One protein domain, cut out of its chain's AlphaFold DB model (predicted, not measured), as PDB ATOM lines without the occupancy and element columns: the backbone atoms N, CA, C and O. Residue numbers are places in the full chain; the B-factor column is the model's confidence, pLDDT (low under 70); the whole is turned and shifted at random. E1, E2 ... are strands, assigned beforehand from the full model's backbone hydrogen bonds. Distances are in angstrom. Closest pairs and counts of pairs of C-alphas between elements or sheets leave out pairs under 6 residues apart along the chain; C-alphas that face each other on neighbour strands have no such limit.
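Overview. This is residues 35 to 116 of the 118 residues of an uncharacterized protein of Aspergillus flavus (strain ATCC MYA-384 / AF70) (UniProt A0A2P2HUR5). Two small three-stranded sheets lie side by side in a flat slab, loosely joined where E6 comes near the ends of E2 and E3. Both are antiparallel, in orders E2 - E1 - E3 and E5 - E4 - E6. The 82 printed residues have no named helix and six strands, E1 to E6, with 39 residues, under half: all strand. The whole is compact, radius of gyration of the C-alphas 13.5 A, spanning 42 by 31 by 15 A.

Along the chain. Find C-alpha 38 at (27.288, 16.168, -13.576); E1, residues 38 to 45, runs 21.8 A from there. E2 is residues 52 to 56; E3, 66 to 74, bends by 72 degrees at residue 69. E4 is 85 to 91, E5 98 to 102, E6 111 to 115, ending at (28.672, 14.317, -24.759).

Arrangement. Within hydrogen-bond range are N 41 and O 55 in hairpin E1 and E2, 3.0 A; N 40 and O 72 of E1 and E3, 2.8 A; N 88 and O 101 in hairpin E4 and E5, 2.8 A; N 87 and O 113 of E4 and E6, 2.8 A. The closest C-alphas of E3 and E6, Val 74 and Tyr 114, are 6.2 A apart.

Size, cuts and confidence. The printed part has no cut and no long link; pLDDT is under 70 at residues 95 to 97 and 104 to 107.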
ATOM      1  N   LEU A  35      26.924  25.326 -14.925       73.50
ATOM      2  CA  LEU A  35      25.569  25.029 -14.469       73.50
ATOM      3  C   LEU A  35      24.948  23.859 -15.246       73.50
ATOM      4  O   LEU A  35      24.815  23.880 -16.468       73.50
ATOM      5  N   GLY A  36      24.491  22.853 -14.500       75.38
ATOM      6  CA  GLY A  36      23.729  21.733 -15.041       75.38
ATOM      7  C   GLY A  36      24.558  20.535 -15.495       75.38
ATOM      8  O   GLY A  36      23.949  19.546 -15.906       75.38
ATOM      9  N   ILE A  37      25.889  20.561 -15.378       86.06
ATOM     10  CA  ILE A  37      26.701  19.364 -15.612       86.06
ATOM     11  C   ILE A  37      26.722  18.436 -14.395       86.06
ATOM     12  O   ILE A  37      26.356  18.810 -13.275       86.06
ATOM     13  N   LYS A  38      27.126  17.186 -14.615       88.75
ATOM     14  CA  LYS A  38      27.288  16.168 -13.576       88.75
ATOM     15  C   LYS A  38      28.610  15.442 -13.755       88.75
ATOM     16  O   LYS A  38      29.088  15.295 -14.872       88.75
ATOM     17  N   VAL A  39      29.174  14.960 -12.653       90.44
ATOM     18  CA  VAL A  39      30.335  14.072 -12.693       90.44
ATOM     19  C   VAL A  39      29.880  12.630 -12.916       90.44
ATOM     20  O   VAL A  39      28.927  12.169 -12.290       90.44
ATOM     21  N   VAL A  40      30.553  11.908 -13.801       90.44
ATOM     22  CA  VAL A  40      30.594  10.445 -13.807       90.44
ATOM     23  C   VAL A  40      31.928  10.061 -13.197       90.44
ATOM     24  O   VAL A  40      32.973  10.384 -13.754       90.44
ATOM     25  N   SER A  41      31.901   9.409 -12.044       92.69
ATOM     26  CA  SER A  41      33.111   9.042 -11.311       92.69
ATOM     27  C   SER A  41      33.294   7.532 -11.335       92.69
ATOM     28  O   SER A  41      32.324   6.785 -11.203       92.69
ATOM     29  N   PHE A  42      34.529   7.088 -11.549       90.75
ATOM     30  CA  PHE A  42      34.925   5.689 -11.575       90.75
ATOM     31  C   PHE A  42      35.904   5.431 -10.444       90.75
ATOM     32  O   PHE A  42      36.846   6.195 -10.216       90.75
ATOM     33  N   GLY A  43      35.701   4.326  -9.741       92.12
ATOM     34  CA  GLY A  43      36.537   4.001  -8.604       92.12
ATOM     35  C   GLY A  43      36.654   2.523  -8.342       92.12
ATOM     36  O   GLY A  43      35.964   1.687  -8.930       92.12
ATOM     37  N   ARG A  44      37.554   2.229  -7.418       92.12
ATOM     38  CA  ARG A  44      37.879   0.887  -6.959       92.12
ATOM     39  C   ARG A  44      37.587   0.786  -5.473       92.12
ATOM     40  O   ARG A  44      37.825   1.743  -4.732       92.12
ATOM     41  N   SER A  45      37.094  -0.364  -5.034       92.06
ATOM     42  CA  SER A  45      36.942  -0.615  -3.606       92.06
ATOM     43  C   SER A  45      38.318  -0.705  -2.940       92.06
ATOM     44  O   SER A  45      39.271  -1.270  -3.484       92.06
ATOM     45  N   THR A  46      38.435  -0.136  -1.744       94.50
ATOM     46  CA  THR A  46      39.647  -0.222  -0.924       94.50
ATOM     47  C   THR A  46      39.727  -1.537  -0.149       94.50
ATOM     48  O   THR A  46      40.816  -1.921   0.274       94.50
ATOM     49  N   SER A  47      38.597  -2.230   0.038       92.00
ATOM     50  CA  SER A  47      38.510  -3.530   0.715       92.00
ATOM     51  C   SER A  47      38.572  -4.721  -0.245       92.00
ATOM     52  O   SER A  47      39.084  -5.770   0.133       92.00
ATOM     53  N   ASP A  48      38.086  -4.566  -1.479       89.75
ATOM     54  CA  ASP A  48      38.151  -5.589  -2.530       89.75
ATOM     55  C   ASP A  48      38.789  -5.007  -3.798       89.75
ATOM     56  O   ASP A  48      38.185  -4.210  -4.515       89.75
ATOM     57  N   ARG A  49      40.026  -5.422  -4.096       83.06
ATOM     58  CA  ARG A  49      40.808  -4.877  -5.219       83.06
ATOM     59  C   ARG A  49      40.223  -5.202  -6.593       83.06
ATOM     60  O   ARG A  49      40.565  -4.504  -7.547       83.06
ATOM     61  N   ASP A  50      39.367  -6.215  -6.679       84.81
ATOM     62  CA  ASP A  50      38.699  -6.607  -7.917       84.81
ATOM     63  C   ASP A  50      37.327  -5.940  -8.072       84.81
ATOM     64  O   ASP A  50      36.686  -6.101  -9.108       84.81
ATOM     65  N   SER A  51      36.863  -5.174  -7.086       85.50
ATOM     66  CA  SER A  51      35.584  -4.473  -7.162       85.50
ATOM     67  C   SER A  51      35.748  -3.059  -7.709       85.50
ATOM     68  O   SER A  51      36.473  -2.229  -7.156       85.50
ATOM     69  N   PHE A  52      35.009  -2.773  -8.778       88.00
ATOM     70  CA  PHE A  52      34.959  -1.469  -9.435       88.00
ATOM     71  C   PHE A  52      33.539  -0.920  -9.385       88.00
ATOM     72  O   PHE A  52      32.558  -1.665  -9.450       88.00
ATOM     73  N   GLY A  53      33.442   0.396  -9.273       86.50
ATOM     74  CA  GLY A  53      32.197   1.118  -9.114       86.50
ATOM     75  C   GLY A  53      32.165   2.335 -10.018       86.50
ATOM     76  O   GLY A  53      33.200   2.856 -10.440       86.50
ATOM     77  N   CYS A  54      30.953   2.783 -10.318       88.75
ATOM     78  CA  CYS A  54      30.737   4.031 -11.019       88.75
ATOM     79  C   CYS A  54      29.511   4.738 -10.458       88.75
ATOM     80  O   CYS A  54      28.479   4.108 -10.214       88.75
ATOM     81  N   THR A  55      29.642   6.043 -10.257       90.12
ATOM     82  CA  THR A  55      28.599   6.917  -9.730       90.12
ATOM     83  C   THR A  55      28.290   8.022 -10.727       90.12
ATOM     84  O   THR A  55      29.146   8.459 -11.496       90.12
ATOM     85  N   PHE A  56      27.044   8.490 -10.703       89.31
ATOM     86  CA  PHE A  56      26.573   9.603 -11.516       89.31
ATOM     87  C   PHE A  56      26.090  10.738 -10.614       89.31
ATOM     88  O   PHE A  56      25.245  10.539  -9.745       89.31
ATOM     89  N   GLY A  57      26.620  11.936 -10.835       89.06
ATOM     90  CA  GLY A  57      26.311  13.149 -10.084       89.06
ATOM     91  C   GLY A  57      27.076  13.326  -8.773       89.06
ATOM     92  O   GLY A  57      26.938  14.386  -8.169       89.06
ATOM     93  N   GLN A  58      27.881  12.347  -8.356       91.62
ATOM     94  CA  GLN A  58      28.726  12.407  -7.159       91.62
ATOM     95  C   GLN A  58      30.064  11.720  -7.420       91.62
ATOM     96  O   GLN A  58      30.122  10.752  -8.182       91.62
ATOM     97  N   HIS A  59      31.121  12.197  -6.766       94.44
ATOM     98  CA  HIS A  59      32.417  11.531  -6.787       94.44
ATOM     99  C   HIS A  59      32.370  10.271  -5.926       94.44
ATOM    100  O   HIS A  59      31.871  10.298  -4.801       94.44
ATOM    101  N   ILE A  60      32.890   9.158  -6.436       94.38
ATOM    102  CA  ILE A  60      32.814   7.869  -5.744       94.38
ATOM    103  C   ILE A  60      33.652   7.842  -4.457       94.38
ATOM    104  O   ILE A  60      33.336   7.100  -3.536       94.38
ATOM    105  N   ASN A  61      34.675   8.697  -4.350       95.31
ATOM    106  CA  ASN A  61      35.476   8.868  -3.131       95.31
ATOM    107  C   ASN A  61      34.706   9.516  -1.962       95.31
ATOM    108  O   ASN A  61      35.243   9.593  -0.862       95.31
ATOM    109  N   GLN A  62      33.472   9.981  -2.183       95.81
ATOM    110  CA  GLN A  62      32.574  10.446  -1.122       95.81
ATOM    111  C   GLN A  62      31.892   9.283  -0.385       95.81
ATOM    112  O   GLN A  62      31.245   9.510   0.634       95.81
ATOM    113  N   PHE A  63      32.005   8.053  -0.898       93.06
ATOM    114  CA  PHE A  63      31.479   6.850  -0.262       93.06
ATOM    115  C   PHE A  63      32.606   6.090   0.442       93.06
ATOM    116  O   PHE A  63      33.649   5.813  -0.155       93.06
ATOM    117  N   ASP A  64      32.377   5.708   1.698       95.19
ATOM    118  CA  ASP A  64      33.357   4.963   2.487       95.19
ATOM    119  C   ASP A  64      33.764   3.656   1.797       95.19
ATOM    120  O   ASP A  64      32.940   2.911   1.262       95.19
ATOM    121  N   GLY A  65      35.066   3.363   1.829       94.62
ATOM    122  CA  GLY A  65      35.619   2.150   1.229       94.62
ATOM    123  C   GLY A  65      35.844   2.229  -0.284       94.62
ATOM    124  O   GLY A  65      36.084   1.194  -0.910       94.62
ATOM    125  N   TRP A  66      35.786   3.427  -0.875       95.69
ATOM    126  CA  TRP A  66      36.032   3.653  -2.297       95.69
ATOM    127  C   TRP A  66      37.128   4.686  -2.544       95.69
ATOM    128  O   TRP A  66      37.215   5.720  -1.888       95.69
ATOM    129  N   ARG A  67      37.956   4.411  -3.553       95.56
ATOM    130  CA  ARG A  67      38.941   5.346  -4.094       95.56
ATOM    131  C   ARG A  67      38.540   5.720  -5.515       95.56
ATOM    132  O   ARG A  67      38.311   4.833  -6.333       95.56
ATOM    133  N   GLU A  68      38.494   7.016  -5.810       95.38
ATOM    134  CA  GLU A  68      38.335   7.500  -7.184       95.38
ATOM    135  C   GLU A  68      39.626   7.260  -7.979       95.38
ATOM    136  O   GLU A  68      40.728   7.545  -7.503       95.38
ATOM    137  N   GLU A  69      39.478   6.707  -9.179       92.75
ATOM    138  CA  GLU A  69      40.573   6.439 -10.119       92.75
ATOM    139  C   GLU A  69      40.522   7.417 -11.299       92.75
ATOM    140  O   GLU A  69      41.558   7.859 -11.790       92.75
ATOM    141  N   SER A  70      39.316   7.769 -11.750       90.00
ATOM    142  CA  SER A  70      39.093   8.749 -12.809       90.00
ATOM    143  C   SER A  70      37.683   9.333 -12.736       90.00
ATOM    144  O   SER A  70      36.774   8.747 -12.144       90.00
ATOM    145  N   CYS A  71      37.481  10.492 -13.361       91.12
ATOM    146  CA  CYS A  71      36.161  11.086 -13.518       91.12
ATOM    147  C   CYS A  71      36.010  11.790 -14.871       91.12
ATOM    148  O   CYS A  71      36.990  12.148 -15.526       91.12
ATOM    149  N   LEU A  72      34.759  11.958 -15.289       87.19
ATOM    150  CA  LEU A  72      34.349  12.681 -16.486       87.19
ATOM    151  C   LEU A  72      33.250  13.670 -16.110       87.19
ATOM    152  O   LEU A  72      32.368  13.358 -15.312       87.19
ATOM    153  N   TRP A  73      33.260  14.833 -16.741       87.00
ATOM    154  CA  TRP A  73      32.184  15.809 -16.643       87.00
ATOM    155  C   TRP A  73      31.242  15.651 -17.830       87.00
ATOM    156  O   TRP A  73      31.678  15.606 -18.978       87.00
ATOM    157  N   VAL A  74      29.947  15.510 -17.552       87.19
ATOM    158  CA  VAL A  74      28.949  15.136 -18.556       87.19
ATOM    159  C   VAL A  74      27.693  15.982 -18.448       87.19
ATOM    160  O   VAL A  74      27.354  16.505 -17.383       87.19
ATOM    161  N   PHE A  75      26.939  16.044 -19.542       88.12
ATOM    162  CA  PHE A  75      25.625  16.666 -19.537       88.12
ATOM    163  C   PHE A  75      24.554  15.609 -19.230       88.12
ATOM    164  O   PHE A  75      24.422  14.629 -19.962       88.12
ATOM    165  N   PRO A  76      23.753  15.768 -18.162       84.06
ATOM    166  CA  PRO A  76      22.678  14.832 -17.825       84.06
ATOM    167  C   PRO A  76      21.516  14.891 -18.827       84.06
ATOM    168  O   PRO A  76      20.688  13.983 -18.884       84.06
ATOM    169  N   LYS A  77      21.418  15.986 -19.585       85.19
ATOM    170  CA  LYS A  77      20.358  16.255 -20.554       85.19
ATOM    171  C   LYS A  77      20.976  16.605 -21.898       85.19
ATOM    172  O   LYS A  77      22.045  17.202 -21.948       85.19
ATOM    173  N   HIS A  78      20.256  16.266 -22.959       83.88
ATOM    174  CA  HIS A  78      20.593  16.668 -24.315       83.88
ATOM    175  C   HIS A  78      20.614  18.196 -24.412       83.88
ATOM    176  O   HIS A  78      19.622  18.845 -24.064       83.88
ATOM    177  N   LEU A  79      21.720  18.756 -24.895       80.81
ATOM    178  CA  LEU A  79      21.855  20.184 -25.159       80.81
ATOM    179  C   LEU A  79      22.197  20.361 -26.629       80.81
ATOM    180  O   LEU A  79      23.326  20.097 -27.024       80.81
ATOM    181  N   LYS A  80      21.215  20.818 -27.411       77.81
ATOM    182  CA  LYS A  80      21.358  20.970 -28.860       77.81
ATOM    183  C   LYS A  80      22.624  21.769 -29.199       77.81
ATOM    184  O   LYS A  80      22.797  22.867 -28.674       77.81
ATOM    185  N   SER A  81      23.455  21.235 -30.092       72.56
ATOM    186  CA  SER A  81      24.718  21.818 -30.571       72.56
ATOM    187  C   SER A  81      25.859  21.877 -29.549       72.56
ATOM    188  O   SER A  81      26.922  22.400 -29.870       72.56
ATOM    189  N   ILE A  82      25.660  21.350 -28.338       72.00
ATOM    190  CA  ILE A  82      26.661  21.339 -27.256       72.00
ATOM    191  C   ILE A  82      26.935  19.910 -26.780       72.00
ATOM    192  O   ILE A  82      28.071  19.571 -26.476       72.00
ATOM    193  N   ALA A  83      25.909  19.064 -26.697       78.94
ATOM    194  CA  ALA A  83      25.998  17.683 -26.242       78.94
ATOM    195  C   ALA A  83      24.909  16.851 -26.931       78.94
ATOM    196  O   ALA A  83      23.848  16.574 -26.359       78.94
ATOM    197  N   ASP A  84      25.184  16.485 -28.184       78.12
ATOM    198  CA  ASP A  84      24.202  15.896 -29.103       78.12
ATOM    199  C   ASP A  84      24.308  14.370 -29.218       78.12
ATOM    200  O   ASP A  84      23.467  13.712 -29.839       78.12
ATOM    201  N   ARG A  85      25.341  13.772 -28.618       79.25
ATOM    202  CA  ARG A  85      25.546  12.322 -28.624       79.25
ATOM    203  C   ARG A  85      25.192  11.741 -27.270       79.25
ATOM    204  O   ARG A  85      25.641  12.231 -26.241       79.25
ATOM    205  N   THR A  86      24.388  10.682 -27.275       83.88
ATOM    206  CA  THR A  86      24.039   9.946 -26.055       83.88
ATOM    207  C   THR A  86      25.040   8.818 -25.847       83.88
ATOM    208  O   THR A  86      25.222   7.990 -26.736       83.88
ATOM    209  N   VAL A  87      25.642   8.757 -24.664       83.25
ATOM    210  CA  VAL A  87      26.454   7.632 -24.203       83.25
ATOM    211  C   VAL A  87      25.639   6.831 -23.200       83.25
ATOM    212  O   VAL A  87      25.115   7.370 -22.222       83.25
ATOM    213  N   LEU A  88      25.533   5.531 -23.447       83.50
ATOM    214  CA  LEU A  88      24.984   4.572 -22.506       83.50
ATOM    215  C   LEU A  88      26.082   3.986 -21.636       83.50
ATOM    216  O   LEU A  88      27.117   3.555 -22.140       83.50
ATOM    217  N   VAL A  89      25.797   3.879 -20.342       82.19
ATOM    218  CA  VAL A  89      26.623   3.134 -19.393       82.19
ATOM    219  C   VAL A  89      25.938   1.825 -19.052       82.19
ATOM    220  O   VAL A  89      24.775   1.802 -18.647       82.19
ATOM    221  N   GLN A  90      26.653   0.719 -19.211       80.38
ATOM    222  CA  GLN A  90      26.134  -0.626 -18.985       80.38
ATOM    223  C   GLN A  90      27.133  -1.484 -18.218       80.38
ATOM    224  O   GLN A  90      28.344  -1.275 -18.276       80.38
ATOM    225  N   LYS A  91      26.625  -2.510 -17.535       77.75
ATOM    226  CA  LYS A  91      27.481  -3.573 -17.010       77.75
ATOM    227  C   LYS A  91      28.028  -4.389 -18.182       77.75
ATOM    228  O   LYS A  91      27.262  -4.792 -19.054       77.75
ATOM    229  N   SER A  92      29.336  -4.634 -18.207       73.06
ATOM    230  CA  SER A  92      29.938  -5.530 -19.194       73.06
ATOM    231  C   SER A  92      29.688  -6.996 -18.830       73.06
ATOM    232  O   SER A  92      29.581  -7.353 -17.655       73.06
ATOM    233  N   ASN A  93      29.649  -7.861 -19.847       74.31
ATOM    234  CA  ASN A  93      29.666  -9.316 -19.661       74.31
ATOM    235  C   ASN A  93      31.041  -9.813 -19.179       74.31
ATOM    236  O   ASN A  93      31.159 -10.929 -18.679       74.31
ATOM    237  N   ILE A  94      32.078  -8.980 -19.314       71.88
ATOM    238  CA  ILE A  94      33.389  -9.208 -18.714       71.88
ATOM    239  C   ILE A  94      33.306  -8.768 -17.254       71.88
ATOM    240  O   ILE A  94      32.899  -7.639 -16.959       71.88
ATOM    241  N   LYS A  95      33.692  -9.663 -16.336       69.44
ATOM    242  CA  LYS A  95      33.691  -9.393 -14.895       69.44
ATOM    243  C   LYS A  95      34.399  -8.059 -14.624       69.44
ATOM    244  O   LYS A  95      35.458  -7.794 -15.189       69.44
ATOM    245  N   ASN A  96      33.797  -7.233 -13.771       66.12
ATOM    246  CA  ASN A  96      34.371  -5.979 -13.274       66.12
ATOM    247  C   ASN A  96      34.558  -4.852 -14.304       66.12
ATOM    248  O   ASN A  96      35.195  -3.853 -13.993       66.12
ATOM    249  N   HIS A  97      33.988  -4.977 -15.504       68.56
ATOM    250  CA  HIS A  97      34.063  -3.926 -16.516       68.56
ATOM    251  C   HIS A  97      32.727  -3.196 -16.673       68.56
ATOM    252  O   HIS A  97      31.643  -3.785 -16.596       68.56
ATOM    253  N   ILE A  98      32.819  -1.899 -16.955       75.88
ATOM    254  CA  ILE A  98      31.702  -1.056 -17.370       75.88
ATOM    255  C   ILE A  98      31.882  -0.775 -18.858       75.88
ATOM    256  O   ILE A  98      32.975  -0.431 -19.303       75.88
ATOM    257  N   ARG A  99      30.815  -0.959 -19.633       78.44
ATOM    258  CA  ARG A  99      30.786  -0.635 -21.057       78.44
ATOM    259  C   ARG A  99      30.177   0.751 -21.231       78.44
ATOM    260  O   ARG A  99      29.078   1.002 -20.737       78.44
ATOM    261  N   LEU A 100      30.894   1.608 -21.947       81.06
ATOM    262  CA  LEU A 100      30.390   2.868 -22.479       81.06
ATOM    263  C   LEU A 100      30.137   2.669 -23.972       81.06
ATOM    264  O   LEU A 100      31.007   2.163 -24.677       81.06
ATOM    265  N   GLU A 101      28.949   3.020 -24.448       82.19
ATOM    266  CA  GLU A 101      28.576   2.843 -25.852       82.19
ATOM    267  C   GLU A 101      27.812   4.064 -26.355       82.19
ATOM    268  O   GLU A 101      26.880   4.533 -25.699       82.19
ATOM    269  N   LEU A 102      28.205   4.581 -27.520       81.25
ATOM    270  CA  LEU A 102      27.406   5.575 -28.228       81.25
ATOM    271  C   LEU A 102      26.086   4.917 -28.631       81.25
ATOM    272  O   LEU A 102      26.065   3.857 -29.255       81.25
ATOM    273  N   LEU A 103      24.975   5.514 -28.208       72.62
ATOM    274  CA  LEU A 103      23.658   4.928 -28.405       72.62
ATOM    275  C   LEU A 103      23.321   4.842 -29.902       72.62
ATOM    276  O   LEU A 103      22.959   5.846 -30.511       72.62
ATOM    277  N   GLU A 104      23.308   3.624 -30.442       63.56
ATOM    278  CA  GLU A 104      22.686   3.321 -31.741       63.56
ATOM    279  C   GLU A 104      21.413   2.461 -31.611       63.56
ATOM    280  O   GLU A 104      20.572   2.450 -32.511       63.56
ATOM    281  N   LYS A 105      21.214   1.748 -30.486       58.44
ATOM    282  CA  LYS A 105      20.057   0.852 -30.271       58.44
ATOM    283  C   LYS A 105      19.534   0.824 -28.832       58.44
ATOM    284  O   LYS A 105      20.249   1.080 -27.870       58.44
ATOM    285  N   LYS A 106      18.250   0.454 -28.702       54.12
ATOM    286  CA  LYS A 106      17.480   0.361 -27.447       54.12
ATOM    287  C   LYS A 106      17.929  -0.822 -26.575       54.12
ATOM    288  O   LYS A 106      17.360  -1.906 -26.661       54.12
ATOM    289  N   LEU A 107      18.898  -0.602 -25.695       60.34
ATOM    290  CA  LEU A 107      19.139  -1.451 -24.522       60.34
ATOM    291  C   LEU A 107      18.763  -0.684 -23.243       60.34
ATOM    292  O   LEU A 107      18.681   0.540 -23.274       60.34
ATOM    293  N   LYS A 108      18.520  -1.384 -22.124       70.81
ATOM    294  CA  LYS A 108      18.298  -0.758 -20.804       70.81
ATOM    295  C   LYS A 108      19.656  -0.439 -20.154       70.81
ATOM    296  O   LYS A 108      20.355  -1.386 -19.791       70.81
ATOM    297  N   PRO A 109      20.065   0.835 -20.032       77.88
ATOM    298  CA  PRO A 109      21.342   1.195 -19.422       77.88
ATOM    299  C   PRO A 109      21.258   1.255 -17.889       77.88
ATOM    300  O   PRO A 109      20.167   1.326 -17.326       77.88
ATOM    301  N   LEU A 110      22.419   1.270 -17.223       78.06
ATOM    302  CA  LEU A 110      22.535   1.666 -15.812       78.06
ATOM    303  C   LEU A 110      22.188   3.150 -15.661       78.06
ATOM    304  O   LEU A 110      21.391   3.527 -14.809       78.06
ATOM    305  N   PHE A 111      22.768   3.976 -16.529       82.56
ATOM    306  CA  PHE A 111      22.418   5.376 -16.732       82.56
ATOM    307  C   PHE A 111      22.927   5.831 -18.106       82.56
ATOM    308  O   PHE A 111      23.687   5.123 -18.773       82.56
ATOM    309  N   GLN A 112      22.491   7.007 -18.542       84.19
ATOM    310  CA  GLN A 112      22.926   7.621 -19.793       84.19
ATOM    311  C   GLN A 112      23.285   9.084 -19.562       84.19
ATOM    312  O   GLN A 112      22.732   9.729 -18.671       84.19
ATOM    313  N   PHE A 113      24.182   9.602 -20.386       84.88
ATOM    314  CA  PHE A 113      24.559  11.010 -20.392       84.88
ATOM    315  C   PHE A 113      24.869  11.471 -21.811       84.88
ATOM    316  O   PHE A 113      24.913  10.669 -22.745       84.88
ATOM    317  N   TYR A 114      25.055  12.774 -21.971       84.38
ATOM    318  CA  TYR A 114      25.297  13.408 -23.253       84.38
ATOM    319  C   TYR A 114      26.700  13.991 -23.305       84.38
ATOM    320  O   TYR A 114      27.191  14.565 -22.327       84.38
ATOM    321  N   VAL A 115      27.328  13.830 -24.462       80.19
ATOM    322  CA  VAL A 115      28.672  14.317 -24.759       80.19
ATOM    323  C   VAL A 115      28.684  15.030 -26.101       80.19
ATOM    324  O   VAL A 115      27.804  14.826 -26.946       80.19
ATOM    325  N   ASN A 116      29.714  15.842 -26.289       75.94
ATOM    326  CA  ASN A 116      30.095  16.339 -27.594       75.94
ATOM    327  C   ASN A 116      31.192  15.437 -28.159       75.94
ATOM    328  O   ASN A 116      32.163  15.156 -27.459       75.94
TER     329      ASN A 116